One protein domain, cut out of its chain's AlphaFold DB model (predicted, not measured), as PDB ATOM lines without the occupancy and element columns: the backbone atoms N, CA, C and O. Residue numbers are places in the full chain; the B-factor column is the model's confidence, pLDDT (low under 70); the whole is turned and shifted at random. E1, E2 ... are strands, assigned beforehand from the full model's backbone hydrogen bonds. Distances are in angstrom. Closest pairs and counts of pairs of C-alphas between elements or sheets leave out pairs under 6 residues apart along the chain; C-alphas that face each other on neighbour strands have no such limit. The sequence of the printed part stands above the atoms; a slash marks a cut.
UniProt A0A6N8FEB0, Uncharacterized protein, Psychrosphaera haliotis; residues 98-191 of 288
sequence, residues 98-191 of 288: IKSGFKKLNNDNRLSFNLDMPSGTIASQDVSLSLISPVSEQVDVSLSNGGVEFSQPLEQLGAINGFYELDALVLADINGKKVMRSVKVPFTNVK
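What this domain is: This is residues 98 to 191 of the 288 residues of an uncharacterized protein of Psychrosphaera haliotis (UniProt A0A6N8FEB0). A sandwich of two twisted sheets, face to face: one is built on the long hairpin of E7 and E8, with E4 and the short E2 at its edges, and the other holds the shorter strands E1, E3, E6 and E5. The hairpin runs along the longest axis. The printed part has 94 residues, with no named helix and eight strands, E1 to E8 along the chain; it is all strand. The sheet E2, E8, E7, E4 is mixed, the sheet E1, E3, E6, E5 antiparallel. The whole is compact, with a radius of gyration of the C-alphas of 13.8 A, yet elongated, spanning 44 by 23 by 20 A.

Where its parts are: E8, residues 177 to 190, is 40.4 A long and ends at C-alpha 190 (0.814, -21.530, -2.387). E7, residues 164 to 174, is 30.8 A long. E4 is residues 127 to 132, 16.5 A, and E2 residues 103 to 105, 6.7 A. E1, residues 98 to 100, 6.4 A, begins at C-alpha 98 (2.230, -33.016, -20.058). E3 is residues 110 to 116, 18.5 A; E5 residues 141 to 144, 9.6 A; E6 residues 147 to 150, 9.9 A.

How they stand to each other: E8 and E7 are antiparallel, with N 170 and O 181 2.8 A apart. E7 and E4 are antiparallel, N 130 and O 167 at 2.9 A. E8 pairs with E2 over residues 188 to 190, parallel, N 190 and O 104 at 2.8 A. In the other sheet the antiparallel pairs have N 99 and O 114 of E1 and E3 at 2.9 A, N 111 and O 148 of E3 and E6 at 2.9 A, and N 149 and O 142 of the hairpin E5 and E6 at 2.9 A. The strands of the two sheets stand at 31 degrees.

The domain as a whole: The C-alphas farthest apart, of Ile 160 and Gly 176, are 45.4 A apart. The link E6 to E7 is long, with 13 residues. The printed part has no cut, and no printed residue is under 70 in pLDDT.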
ATOM      1  N   ILE A  98       2.952 -33.636 -21.154       93.88
ATOM      2  CA  ILE A  98       2.230 -33.016 -20.058       93.88
ATOM      3  C   ILE A  98       2.477 -31.515 -20.009       93.88
ATOM      4  O   ILE A  98       3.605 -31.043 -20.156       93.88
ATOM      5  N   LYS A  99       1.410 -30.763 -19.745       94.06
ATOM      6  CA  LYS A  99       1.476 -29.354 -19.371       94.06
ATOM      7  C   LYS A  99       0.765 -29.153 -18.039       94.06
ATOM      8  O   LYS A  99      -0.452 -29.306 -17.950       94.06
ATOM      9  N   SER A 100       1.538 -28.793 -17.020       93.50
ATOM     10  CA  SER A 100       1.048 -28.486 -15.678       93.50
ATOM     11  C   SER A 100       1.900 -27.396 -15.019       93.50
ATOM     12  O   SER A 100       2.957 -27.031 -15.539       93.50
ATOM     13  N   GLY A 101       1.418 -26.836 -13.910       87.06
ATOM     14  CA  GLY A 101       2.124 -25.822 -13.131       87.06
ATOM     15  C   GLY A 101       2.840 -26.424 -11.923       87.06
ATOM     16  O   GLY A 101       2.277 -27.245 -11.214       87.06
ATOM     17  N   PHE A 102       4.052 -25.946 -11.632       88.94
ATOM     18  CA  PHE A 102       4.777 -26.295 -10.398       88.94
ATOM     19  C   PHE A 102       4.227 -25.585  -9.150       88.94
ATOM     20  O   PHE A 102       4.592 -25.919  -8.024       88.94
ATOM     21  N   LYS A 103       3.367 -24.580  -9.341       89.00
ATOM     22  CA  LYS A 103       2.696 -23.828  -8.280       89.00
ATOM     23  C   LYS A 103       1.200 -23.791  -8.560       89.00
ATOM     24  O   LYS A 103       0.794 -23.481  -9.680       89.00
ATOM     25  N   LYS A 104       0.406 -24.045  -7.528       90.31
ATOM     26  CA  LYS A 104      -1.052 -23.916  -7.514       90.31
ATOM     27  C   LYS A 104      -1.439 -22.866  -6.476       90.31
ATOM     28  O   LYS A 104      -0.916 -22.904  -5.369       90.31
ATOM     29  N   LEU A 105      -2.353 -21.958  -6.805       85.94
ATOM     30  CA  LEU A 105      -2.873 -20.998  -5.829       85.94
ATOM     31  C   LEU A 105      -3.852 -21.681  -4.860       85.94
ATOM     32  O   LEU A 105      -4.665 -22.506  -5.271       85.94
ATOM     33  N   ASN A 106      -3.783 -21.351  -3.570       84.56
ATOM     34  CA  ASN A 106      -4.545 -22.024  -2.511       84.56
ATOM     35  C   ASN A 106      -6.065 -21.820  -2.608       84.56
ATOM     36  O   ASN A 106      -6.829 -22.623  -2.094       84.56
ATOM     37  N   ASN A 107      -6.505 -20.748  -3.259       80.62
ATOM     38  CA  ASN A 107      -7.920 -20.439  -3.465       80.62
ATOM     39  C   ASN A 107      -8.564 -21.225  -4.619       80.62
ATOM     40  O   ASN A 107      -9.784 -21.201  -4.751       80.62
ATOM     41  N   ASP A 108      -7.768 -21.892  -5.454       83.06
ATOM     42  CA  ASP A 108      -8.264 -22.783  -6.497       83.06
ATOM     43  C   ASP A 108      -8.379 -24.206  -5.934       83.06
ATOM     44  O   ASP A 108      -7.498 -24.641  -5.195       83.06
ATOM     45  N   ASN A 109      -9.418 -24.961  -6.280       88.50
ATOM     46  CA  ASN A 109      -9.501 -26.388  -5.941       88.50
ATOM     47  C   ASN A 109      -9.091 -27.285  -7.119       88.50
ATOM     48  O   ASN A 109      -9.482 -28.449  -7.221       88.50
ATOM     49  N   ARG A 110      -8.306 -26.719  -8.035       92.25
ATOM     50  CA  ARG A 110      -7.897 -27.359  -9.273       92.25
ATOM     51  C   ARG A 110      -6.422 -27.112  -9.565       92.25
ATOM     52  O   ARG A 110      -5.854 -26.085  -9.202       92.25
ATOM     53  N   LEU A 111      -5.790 -28.066 -10.237       93.69
ATOM     54  CA  LEU A 111      -4.479 -27.911 -10.864       93.69
ATOM     55  C   LEU A 111      -4.649 -27.973 -12.380       93.69
ATOM     56  O   LEU A 111      -5.247 -28.906 -12.916       93.69
ATOM     57  N   SER A 112      -4.088 -26.987 -13.087       92.75
ATOM     58  CA  SER A 112      -3.983 -27.055 -14.545       92.75
ATOM     59  C   SER A 112      -3.149 -28.273 -14.926       92.75
ATOM     60  O   SER A 112      -1.994 -28.396 -14.512       92.75
ATOM     61  N   PHE A 113      -3.745 -29.189 -15.683       94.00
ATOM     62  CA  PHE A 113      -3.152 -30.483 -15.971       94.00
ATOM     63  C   PHE A 113      -3.692 -30.995 -17.298       94.00
ATOM     64  O   PHE A 113      -4.828 -31.453 -17.394       94.00
ATOM     65  N   ASN A 114      -2.868 -30.875 -18.331       93.38
ATOM     66  CA  ASN A 114      -3.216 -31.296 -19.677       93.38
ATOM     67  C   ASN A 114      -2.285 -32.417 -20.106       93.38
ATOM     68  O   ASN A 114      -1.062 -32.260 -20.064       93.38
ATOM     69  N   LEU A 115      -2.892 -33.523 -20.522       93.44
ATOM     70  CA  LEU A 115      -2.216 -34.667 -21.104       93.44
ATOM     71  C   LEU A 115      -2.442 -34.655 -22.609       93.44
ATOM     72  O   LEU A 115      -3.555 -34.417 -23.073       93.44
ATOM     73  N   ASP A 116      -1.386 -34.933 -23.352       93.06
ATOM     74  CA  ASP A 116      -1.428 -35.082 -24.799       93.06
ATOM     75  C   ASP A 116      -0.561 -36.272 -25.209       93.06
ATOM     76  O   ASP A 116       0.463 -36.557 -24.589       93.06
ATOM     77  N   MET A 117      -0.968 -36.987 -26.249       93.69
ATOM     78  CA  MET A 117      -0.165 -38.051 -26.835       93.69
ATOM     79  C   MET A 117      -0.343 -37.998 -28.350       93.69
ATOM     80  O   MET A 117      -1.279 -38.605 -28.847       93.69
ATOM     81  N   PRO A 118       0.551 -37.345 -29.116       90.81
ATOM     82  CA  PRO A 118       0.301 -36.993 -30.520       90.81
ATOM     83  C   PRO A 118      -0.072 -38.162 -31.441       90.81
ATOM     84  O   PRO A 118      -0.673 -37.979 -32.495       90.81
ATOM     85  N   SER A 119       0.304 -39.380 -31.058       88.56
ATOM     86  CA  SER A 119      -0.015 -40.609 -31.777       88.56
ATOM     87  C   SER A 119      -1.438 -41.147 -31.557       88.56
ATOM     88  O   SER A 119      -1.755 -42.195 -32.114       88.56
ATOM     89  N   GLY A 120      -2.255 -40.530 -30.699       87.38
ATOM     90  CA  GLY A 120      -3.593 -41.017 -30.359       87.38
ATOM     91  C   GLY A 120      -4.407 -40.051 -29.494       87.38
ATOM     92  O   GLY A 120      -3.959 -38.969 -29.134       87.38
ATOM     93  N   THR A 121      -5.626 -40.451 -29.147       87.25
ATOM     94  CA  THR A 121      -6.486 -39.687 -28.234       87.25
ATOM     95  C   THR A 121      -6.395 -40.287 -26.837       87.25
ATOM     96  O   THR A 121      -6.413 -41.507 -26.692       87.25
ATOM     97  N   ILE A 122      -6.318 -39.439 -25.812       90.62
ATOM     98  CA  ILE A 122      -6.426 -39.854 -24.410       90.62
ATOM     99  C   ILE A 122      -7.851 -39.560 -23.957       90.62
ATOM    100  O   ILE A 122      -8.247 -38.394 -23.896       90.62
ATOM    101  N   ALA A 123      -8.626 -40.597 -23.653       89.12
ATOM    102  CA  ALA A 123      -9.937 -40.417 -23.047       89.12
ATOM    103  C   ALA A 123      -9.815 -40.384 -21.517       89.12
ATOM    104  O   ALA A 123      -8.921 -41.007 -20.947       89.12
ATOM    105  N   SER A 124     -10.707 -39.669 -20.828       88.12
ATOM    106  CA  SER A 124     -10.614 -39.509 -19.368       88.12
ATOM    107  C   SER A 124     -10.657 -40.840 -18.611       88.12
ATOM    108  O   SER A 124      -9.977 -40.977 -17.601       88.12
ATOM    109  N   GLN A 125     -11.401 -41.835 -19.107       91.06
ATOM    110  CA  GLN A 125     -11.462 -43.175 -18.511       91.06
ATOM    111  C   GLN A 125     -10.161 -43.980 -18.647       91.06
ATOM    112  O   GLN A 125      -9.975 -44.959 -17.931       91.06
ATOM    113  N   ASP A 126      -9.267 -43.572 -19.549       93.44
ATOM    114  CA  ASP A 126      -7.960 -44.207 -19.731       93.44
ATOM    115  C   ASP A 126      -6.926 -43.664 -18.731       93.44
ATOM    116  O   ASP A 126      -5.785 -44.129 -18.713       93.44
ATOM    117  N   VAL A 127      -7.293 -42.663 -17.921       95.44
ATOM    118  CA  VAL A 127      -6.403 -41.974 -16.985       95.44
ATOM    119  C   VAL A 127      -6.746 -42.364 -15.552       95.44
ATOM    120  O   VAL A 127      -7.845 -42.122 -15.065       95.44
ATOM    121  N   SER A 128      -5.768 -42.920 -14.846       96.62
ATOM    122  CA  SER A 128      -5.796 -43.099 -13.394       96.62
ATOM    123  C   SER A 128      -4.903 -42.054 -12.737       96.62
ATOM    124  O   SER A 128      -3.766 -41.855 -13.168       96.62
ATOM    125  N   LEU A 129      -5.416 -41.394 -11.701       96.81
ATOM    126  CA  LEU A 129      -4.706 -40.356 -10.958       96.81
ATOM    127  C   LEU A 129      -4.513 -40.784  -9.501       96.81
ATOM    128  O   LEU A 129      -5.395 -41.398  -8.906       96.81
ATOM    129  N   SER A 130      -3.376 -40.418  -8.922       97.06
ATOM    130  CA  SER A 130      -3.122 -40.487  -7.484       97.06
ATOM    131  C   SER A 130      -2.393 -39.222  -7.062       97.06
ATOM    132  O   SER A 130      -1.470 -38.782  -7.745       97.06
ATOM    133  N   LEU A 131      -2.822 -38.617  -5.960       96.94
ATOM    134  CA  LEU A 131      -2.161 -37.459  -5.382       96.94
ATOM    135  C   LEU A 131      -1.648 -37.823  -3.997       96.94
ATOM    136  O   LEU A 131      -2.435 -38.194  -3.129       96.94
ATOM    137  N   ILE A 132      -0.344 -37.675  -3.793       95.12
ATOM    138  CA  ILE A 132       0.304 -37.862  -2.497       95.12
ATOM    139  C   ILE A 132       0.714 -36.499  -1.946       95.12
ATOM    140  O   ILE A 132       1.305 -35.678  -2.652       95.12
ATOM    141  N   SER A 133       0.367 -36.234  -0.691       93.94
ATOM    142  CA  SER A 133       0.726 -35.009   0.013       93.94
ATOM    143  C   SER A 133       2.192 -35.030   0.470       93.94
ATOM    144  O   SER A 133       2.801 -36.100   0.565       93.94
ATOM    145  N   PRO A 134       2.769 -33.872   0.835       92.31
ATOM    146  CA  PRO A 134       4.119 -33.817   1.400       92.31
ATOM    147  C   PRO A 134       4.297 -34.666   2.674       92.31
ATOM    148  O   PRO A 134       5.410 -35.059   3.009       92.31
ATOM    149  N   VAL A 135       3.200 -34.980   3.370       90.06
ATOM    150  CA  VAL A 135       3.180 -35.826   4.575       90.06
ATOM    151  C   VAL A 135       2.762 -37.274   4.278       90.06
ATOM    152  O   VAL A 135       2.444 -38.025   5.191       90.06
ATOM    153  N   SER A 136       2.831 -37.694   3.009       89.19
ATOM    154  CA  SER A 136       2.521 -39.052   2.528       89.19
ATOM    155  C   SER A 136       1.056 -39.482   2.662       89.19
ATOM    156  O   SER A 136       0.756 -40.674   2.634       89.19
ATOM    157  N   GLU A 137       0.131 -38.529   2.760       91.38
ATOM    158  CA  GLU A 137      -1.304 -38.817   2.735       91.38
ATOM    159  C   GLU A 137      -1.821 -38.838   1.299       91.38
ATOM    160  O   GLU A 137      -1.458 -37.987   0.483       91.38
ATOM    161  N   GLN A 138      -2.696 -39.790   0.994       94.25
ATOM    162  CA  GLN A 138      -3.376 -39.829  -0.291       94.25
ATOM    163  C   GLN A 138      -4.563 -38.861  -0.291       94.25
ATOM    164  O   GLN A 138      -5.365 -38.844   0.640       94.25
ATOM    165  N   VAL A 139      -4.683 -38.073  -1.356       94.62
ATOM    166  CA  VAL A 139      -5.795 -37.148  -1.584       94.62
ATOM    167  C   VAL A 139      -6.575 -37.616  -2.807       94.62
ATOM    168  O   VAL A 139      -5.989 -37.869  -3.863       94.62
ATOM    169  N   ASP A 140      -7.897 -37.718  -2.678       95.44
ATOM    170  CA  ASP A 140      -8.746 -38.103  -3.803       95.44
ATOM    171  C   ASP A 140      -8.784 -37.000  -4.862       95.44
ATOM    172  O   ASP A 140      -8.926 -35.807  -4.568       95.44
ATOM    173  N   VAL A 141      -8.664 -37.423  -6.119       96.06
ATOM    174  CA  VAL A 141      -8.577 -36.536  -7.274       96.06
ATOM    175  C   VAL A 141      -9.362 -37.073  -8.456       96.06
ATOM    176  O   VAL A 141      -9.486 -38.283  -8.646       96.06
ATOM    177  N   SER A 142      -9.860 -36.167  -9.291       93.81
ATOM    178  CA  SER A 142     -10.548 -36.508 -10.534       93.81
ATOM    179  C   SER A 142     -10.057 -35.643 -11.692       93.81
ATOM    180  O   SER A 142      -9.604 -34.511 -11.512       93.81
ATOM    181  N   LEU A 143     -10.121 -36.191 -12.907       92.81
ATOM    182  CA  LEU A 143      -9.828 -35.445 -14.127       92.81
ATOM    183  C   LEU A 143     -11.122 -34.828 -14.667       92.81
ATOM    184  O   LEU A 143     -12.074 -35.541 -14.977       92.81
ATOM    185  N   SER A 144     -11.140 -33.510 -14.835       88.31
ATOM    186  CA  SER A 144     -12.296 -32.759 -15.332       88.31
ATOM    187  C   SER A 144     -11.817 -31.619 -16.229       88.31
ATOM    188  O   SER A 144     -10.922 -30.874 -15.849       88.31
ATOM    189  N   ASN A 145     -12.380 -31.437 -17.428       81.44
ATOM    190  CA  ASN A 145     -12.154 -30.263 -18.298       81.44
ATOM    191  C   ASN A 145     -10.675 -29.839 -18.536       81.44
ATOM    192  O   ASN A 145     -10.387 -28.646 -18.594       81.44
ATOM    193  N   GLY A 146      -9.704 -30.762 -18.604       77.38
ATOM    194  CA  GLY A 146      -8.276 -30.408 -18.780       77.38
ATOM    195  C   GLY A 146      -7.572 -29.912 -17.504       77.38
ATOM    196  O   GLY A 146      -6.720 -29.017 -17.534       77.38
ATOM    197  N   GLY A 147      -7.976 -30.440 -16.351       90.12
ATOM    198  CA  GLY A 147      -7.370 -30.164 -15.056       90.12
ATOM    199  C   GLY A 147      -7.725 -31.240 -14.041       90.12
ATOM    200  O   GLY A 147      -8.647 -32.029 -14.255       90.12
ATOM    201  N   VAL A 148      -6.968 -31.267 -12.951       94.31
ATOM    202  CA  VAL A 148      -7.218 -32.168 -11.825       94.31
ATOM    203  C   VAL A 148      -7.956 -31.407 -10.742       94.31
ATOM    204  O   VAL A 148      -7.483 -30.359 -10.312       94.31
ATOM    205  N   GLU A 149      -9.101 -31.928 -10.328       94.69
ATOM    206  CA  GLU A 149      -9.893 -31.422  -9.209       94.69
ATOM    207  C   GLU A 149      -9.611 -32.266  -7.967       94.69
ATOM    208  O   GLU A 149      -9.472 -33.488  -8.057       94.69
ATOM    209  N   PHE A 150      -9.509 -31.610  -6.813       94.06
ATOM    210  CA  PHE A 150      -9.282 -32.274  -5.529       94.06
ATOM    211  C   PHE A 150     -10.613 -32.456  -4.800       94.06
ATOM    212  O   PHE A 150     -11.469 -31.571  -4.835       94.06
ATOM    213  N   SER A 151     -10.797 -33.574  -4.101       91.88
ATOM    214  CA  SER A 151     -11.998 -33.793  -3.281       91.88
ATOM    215  C   SER A 151     -12.100 -32.824  -2.097       91.88
ATOM    216  O   SER A 151     -13.196 -32.551  -1.611       91.88
ATOM    217  N   GLN A 152     -10.960 -32.290  -1.657       90.06
ATOM    218  CA  GLN A 152     -10.830 -31.391  -0.519       90.06
ATOM    219  C   GLN A 152      -9.734 -30.341  -0.762       90.06
ATOM    220  O   GLN A 152      -8.793 -30.605  -1.520       90.06
ATOM    221  N   PRO A 153      -9.815 -29.167  -0.106       90.50
ATOM    222  CA  PRO A 153      -8.743 -28.182  -0.138       90.50
ATOM    223  C   PRO A 153      -7.411 -28.772   0.334       90.50
ATOM    224  O   PRO A 153      -7.358 -29.567   1.268       90.50
ATOM    225  N   LEU A 154      -6.319 -28.346  -0.296       92.25
ATOM    226  CA  LEU A 154      -4.974 -28.778   0.076       92.25
ATOM    227  C   LEU A 154      -4.447 -27.927   1.240       92.25
ATOM    228  O   LEU A 154      -4.487 -26.700   1.181       92.25
ATOM    229  N   GLU A 155      -3.926 -28.567   2.286       85.69
ATOM    230  CA  GLU A 155      -3.584 -27.887   3.545       85.69
ATOM    231  C   GLU A 155      -2.209 -27.200   3.551       85.69
ATOM    232  O   GLU A 155      -2.021 -26.175   4.207       85.69
ATOM    233  N   GLN A 156      -1.224 -27.752   2.836       82.00
ATOM    234  CA  GLN A 156       0.163 -27.287   2.938       82.00
ATOM    235  C   GLN A 156       0.407 -26.050   2.071       82.00
ATOM    236  O   GLN A 156      -0.062 -25.972   0.934       82.00
ATOM    237  N   LEU A 157       1.180 -25.097   2.600       84.75
ATOM    238  CA  LEU A 157       1.596 -23.891   1.890       84.75
ATOM    239  C   LEU A 157       3.102 -23.903   1.626       84.75
ATOM    240  O   LEU A 157       3.904 -24.003   2.552       84.75
ATOM    241  N   GLY A 158       3.483 -23.727   0.364       86.25
ATOM    242  CA  GLY A 158       4.878 -23.691  -0.054       86.25
ATOM    243  C   GLY A 158       5.507 -25.075  -0.170       86.25
ATOM    244  O   GLY A 158       4.832 -26.031  -0.543       86.25
ATOM    245  N   ALA A 159       6.817 -25.146   0.071       86.88
ATOM    246  CA  ALA A 159       7.630 -26.347  -0.163       86.88
ATOM    247  C   ALA A 159       8.381 -26.842   1.082       86.88
ATOM    248  O   ALA A 159       9.198 -27.753   0.969       86.88
ATOM    249  N   ILE A 160       8.169 -26.232   2.257       87.75
ATOM    250  CA  ILE A 160       8.982 -26.528   3.450       87.75
ATOM    251  C   ILE A 160       8.930 -28.006   3.859       87.75
ATOM    252  O   ILE A 160       9.949 -28.571   4.240       87.75
ATOM    253  N   ASN A 161       7.768 -28.639   3.704       85.44
ATOM    254  CA  ASN A 161       7.560 -30.048   4.033       85.44
ATOM    255  C   ASN A 161       7.655 -30.968   2.805       85.44
ATOM    256  O   ASN A 161       7.337 -32.146   2.905       85.44
ATOM    257  N   GLY A 162       8.076 -30.447   1.646       90.56
ATOM    258  CA  GLY A 162       8.100 -31.168   0.374       90.56
ATOM    259  C   GLY A 162       7.013 -30.717  -0.602       90.56
ATOM    260  O   GLY A 162       6.436 -29.637  -0.472       90.56
ATOM    261  N   PHE A 163       6.764 -31.546  -1.613       94.00
ATOM    262  CA  PHE A 163       5.824 -31.273  -2.700       94.00
ATOM    263  C   PHE A 163       4.631 -32.215  -2.624       94.00
ATOM    264  O   PHE A 163       4.757 -33.349  -2.171       94.00
ATOM    265  N   TYR A 164       3.490 -31.754  -3.125       95.44
ATOM    266  CA  TYR A 164       2.462 -32.679  -3.572       95.44
ATOM    267  C   TYR A 164       2.962 -33.385  -4.829       95.44
ATOM    268  O   TYR A 164       3.528 -32.734  -5.711       95.44
ATOM    269  N   GLU A 165       2.736 -34.689  -4.933       96.81
ATOM    270  CA  GLU A 165       3.094 -35.487  -6.103       96.81
ATOM    271  C   GLU A 165       1.826 -36.018  -6.766       96.81
ATOM    272  O   GLU A 165       1.137 -36.873  -6.212       96.81
ATOM    273  N   LEU A 166       1.512 -35.500  -7.956       97.25
ATOM    274  CA  LEU A 166       0.444 -36.029  -8.795       97.25
ATOM    275  C   LEU A 166       1.023 -37.081  -9.743       97.25
ATOM    276  O   LEU A 166       1.774 -36.751 -10.665       97.25
ATOM    277  N   ASP A 167       0.638 -38.330  -9.529       96.31
ATOM    278  CA  ASP A 167       0.924 -39.452 -10.409       96.31
ATOM    279  C   ASP A 167      -0.245 -39.668 -11.367       96.31
ATOM    280  O   ASP A 167      -1.394 -39.822 -10.953       96.31
ATOM    281  N   ALA A 168       0.052 -39.696 -12.664       96.06
ATOM    282  CA  ALA A 168      -0.908 -40.047 -13.699       96.06
ATOM    283  C   ALA A 168      -0.426 -41.267 -14.474       96.06
ATOM    284  O   ALA A 168       0.682 -41.273 -15.014       96.06
ATOM    285  N   LEU A 169      -1.286 -42.278 -14.556       96.88
ATOM    286  CA  LEU A 169      -1.120 -43.465 -15.383       96.88
ATOM    287  C   LEU A 169      -2.160 -43.426 -16.501       96.88
ATOM    288  O   LEU A 169      -3.357 -43.393 -16.241       96.88
ATOM    289  N   VAL A 170      -1.694 -43.443 -17.743       96.38
ATOM    290  CA  VAL A 170      -2.518 -43.464 -18.951       96.38
ATOM    291  C   VAL A 170      -2.410 -44.840 -19.589       96.38
ATOM    292  O   VAL A 170      -1.303 -45.276 -19.913       96.38
ATOM    293  N   LEU A 171      -3.546 -45.501 -19.803       95.69
ATOM    294  CA  LEU A 171      -3.659 -46.774 -20.510       95.69
ATOM    295  C   LEU A 171      -4.556 -46.609 -21.744       95.69
ATOM    296  O   LEU A 171      -5.723 -46.986 -21.737       95.69
ATOM    297  N   ALA A 172      -3.993 -46.048 -22.811       93.75
ATOM    298  CA  ALA A 172      -4.726 -45.762 -24.043       93.75
ATOM    299  C   ALA A 172      -4.728 -46.961 -25.006       93.75
ATOM    300  O   ALA A 172      -3.802 -47.780 -25.014       93.75
ATOM    301  N   ASP A 173      -5.749 -47.042 -25.859       91.25
ATOM    302  CA  ASP A 173      -5.778 -47.945 -27.013       91.25
ATOM    303  C   ASP A 173      -5.441 -47.174 -28.291       91.25
ATOM    304  O   ASP A 173      -6.175 -46.274 -28.698       91.25
ATOM    305  N   ILE A 174      -4.314 -47.504 -28.919       89.31
ATOM    306  CA  ILE A 174      -3.860 -46.859 -30.152       89.31
ATOM    307  C   ILE A 174      -3.734 -47.930 -31.226       89.31
ATOM    308  O   ILE A 174      -2.821 -48.756 -31.196       89.31
ATOM    309  N   ASN A 175      -4.650 -47.905 -32.195       86.81
ATOM    310  CA  ASN A 175      -4.707 -48.867 -33.300       86.81
ATOM    311  C   ASN A 175      -4.743 -50.337 -32.825       86.81
ATOM    312  O   ASN A 175      -4.045 -51.188 -33.381       86.81
ATOM    313  N   GLY A 176      -5.515 -50.639 -31.773       86.38
ATOM    314  CA  GLY A 176      -5.650 -51.988 -31.213       86.38
ATOM    315  C   GLY A 176      -4.487 -52.417 -30.316       86.38
ATOM    316  O   GLY A 176      -4.406 -53.582 -29.926       86.38
ATOM    317  N   LYS A 177      -3.557 -51.505 -30.000       86.56
ATOM    318  CA  LYS A 177      -2.442 -51.746 -29.080       86.56
ATOM    319  C   LYS A 177      -2.636 -50.945 -27.803       86.56
ATOM    320  O   LYS A 177      -2.806 -49.729 -27.845       86.56
ATOM    321  N   LYS A 178      -2.527 -51.623 -26.659       89.44
ATOM    322  CA  LYS A 178      -2.483 -50.961 -25.354       89.44
ATOM    323  C   LYS A 178      -1.151 -50.241 -25.183       89.44
ATOM    324  O   LYS A 178      -0.090 -50.856 -25.269       89.44
ATOM    325  N   VAL A 179      -1.219 -48.943 -24.926       92.38
ATOM    326  CA  VAL A 179      -0.066 -48.082 -24.678       92.38
ATOM    327  C   VAL A 179      -0.172 -47.543 -23.261       92.38
ATOM    328  O   VAL A 179      -1.068 -46.762 -22.948       92.38
ATOM    329  N   MET A 180       0.766 -47.957 -22.409       94.25
ATOM    330  CA  MET A 180       0.851 -47.499 -21.026       94.25
ATOM    331  C   MET A 180       1.913 -46.410 -20.888       94.25
ATOM    332  O   MET A 180       3.071 -46.609 -21.268       94.25
ATOM    333  N   ARG A 181       1.540 -45.260 -20.328       95.94
ATOM    334  CA  ARG A 181       2.452 -44.153 -20.021       95.94
ATOM    335  C   ARG A 181       2.170 -43.615 -18.636       95.94
ATOM    336  O   ARG A 181       1.020 -43.530 -18.238       95.94
ATOM    337  N   SER A 182       3.217 -43.228 -17.927       96.31
ATOM    338  CA  SER A 182       3.090 -42.639 -16.600       96.31
ATOM    339  C   SER A 182       3.888 -41.352 -16.504       96.31
ATOM    340  O   SER A 182       4.973 -41.248 -17.084       96.31
ATOM    341  N   VAL A 183       3.386 -40.396 -15.733       95.25
ATOM    342  CA  VAL A 183       4.093 -39.161 -15.403       95.25
ATOM    343  C   VAL A 183       3.843 -38.789 -13.947       95.25
ATOM    344  O   VAL A 183       2.740 -38.975 -13.444       95.25
ATOM    345  N   LYS A 184       4.884 -38.264 -13.298       95.56
ATOM    346  CA  LYS A 184       4.837 -37.710 -11.946       95.56
ATOM    347  C   LYS A 184       5.054 -36.206 -12.026       95.56
ATOM    348  O   LYS A 184       6.035 -35.766 -12.631       95.56
ATOM    349  N   VAL A 185       4.161 -35.428 -11.422       95.69
ATOM    350  CA  VAL A 185       4.237 -33.963 -11.394       95.69
ATOM    351  C   VAL A 185       4.299 -33.469  -9.955       95.69
ATOM    352  O   VAL A 185       3.290 -33.535  -9.253       95.69
ATOM    353  N   PRO A 186       5.452 -32.940  -9.512       95.75
ATOM    354  CA  PRO A 186       5.537 -32.265  -8.233       95.75
ATOM    355  C   PRO A 186       4.970 -30.845  -8.339       95.75
ATOM    356  O   PRO A 186       5.267 -30.116  -9.292       95.75
ATOM    357  N   PHE A 187       4.206 -30.414  -7.340       94.94
ATOM    358  CA  PHE A 187       3.772 -29.024  -7.221       94.94
ATOM    359  C   PHE A 187       3.652 -28.574  -5.764       94.94
ATOM    360  O   PHE A 187       3.504 -29.371  -4.839       94.94
ATOM    361  N   THR A 188       3.712 -27.261  -5.559       93.31
ATOM    362  CA  THR A 188       3.428 -26.621  -4.269       93.31
ATOM    363  C   THR A 188       2.064 -25.956  -4.313       93.31
ATOM    364  O   THR A 188       1.755 -25.247  -5.278       93.31
ATOM    365  N   ASN A 189       1.286 -26.094  -3.250       91.88
ATOM    366  CA  ASN A 189       0.108 -25.269  -3.026       91.88
ATOM    367  C   ASN A 189       0.558 -23.985  -2.311       91.88
ATOM    368  O   ASN A 189       1.283 -24.048  -1.329       91.88
ATOM    369  N   VAL A 190       0.255 -22.809  -2.854       89.75
ATOM    370  CA  VAL A 190       0.814 -21.530  -2.387       89.75
ATOM    371  C   VAL A 190      -0.265 -20.470  -2.281       89.75
ATOM    372  O   VAL A 190      -1.216 -20.444  -3.053       89.75
ATOM    373  N   LYS A 191      -0.087 -19.536  -1.356       88.31
ATOM    374  CA  LYS A 191      -0.816 -18.269  -1.327       88.31
ATOM    375  C   LYS A 191       0.174 -17.150  -1.042       88.31
ATOM    376  O   LYS A 191       1.278 -17.418  -0.570       88.31
TER     377      LYS A 191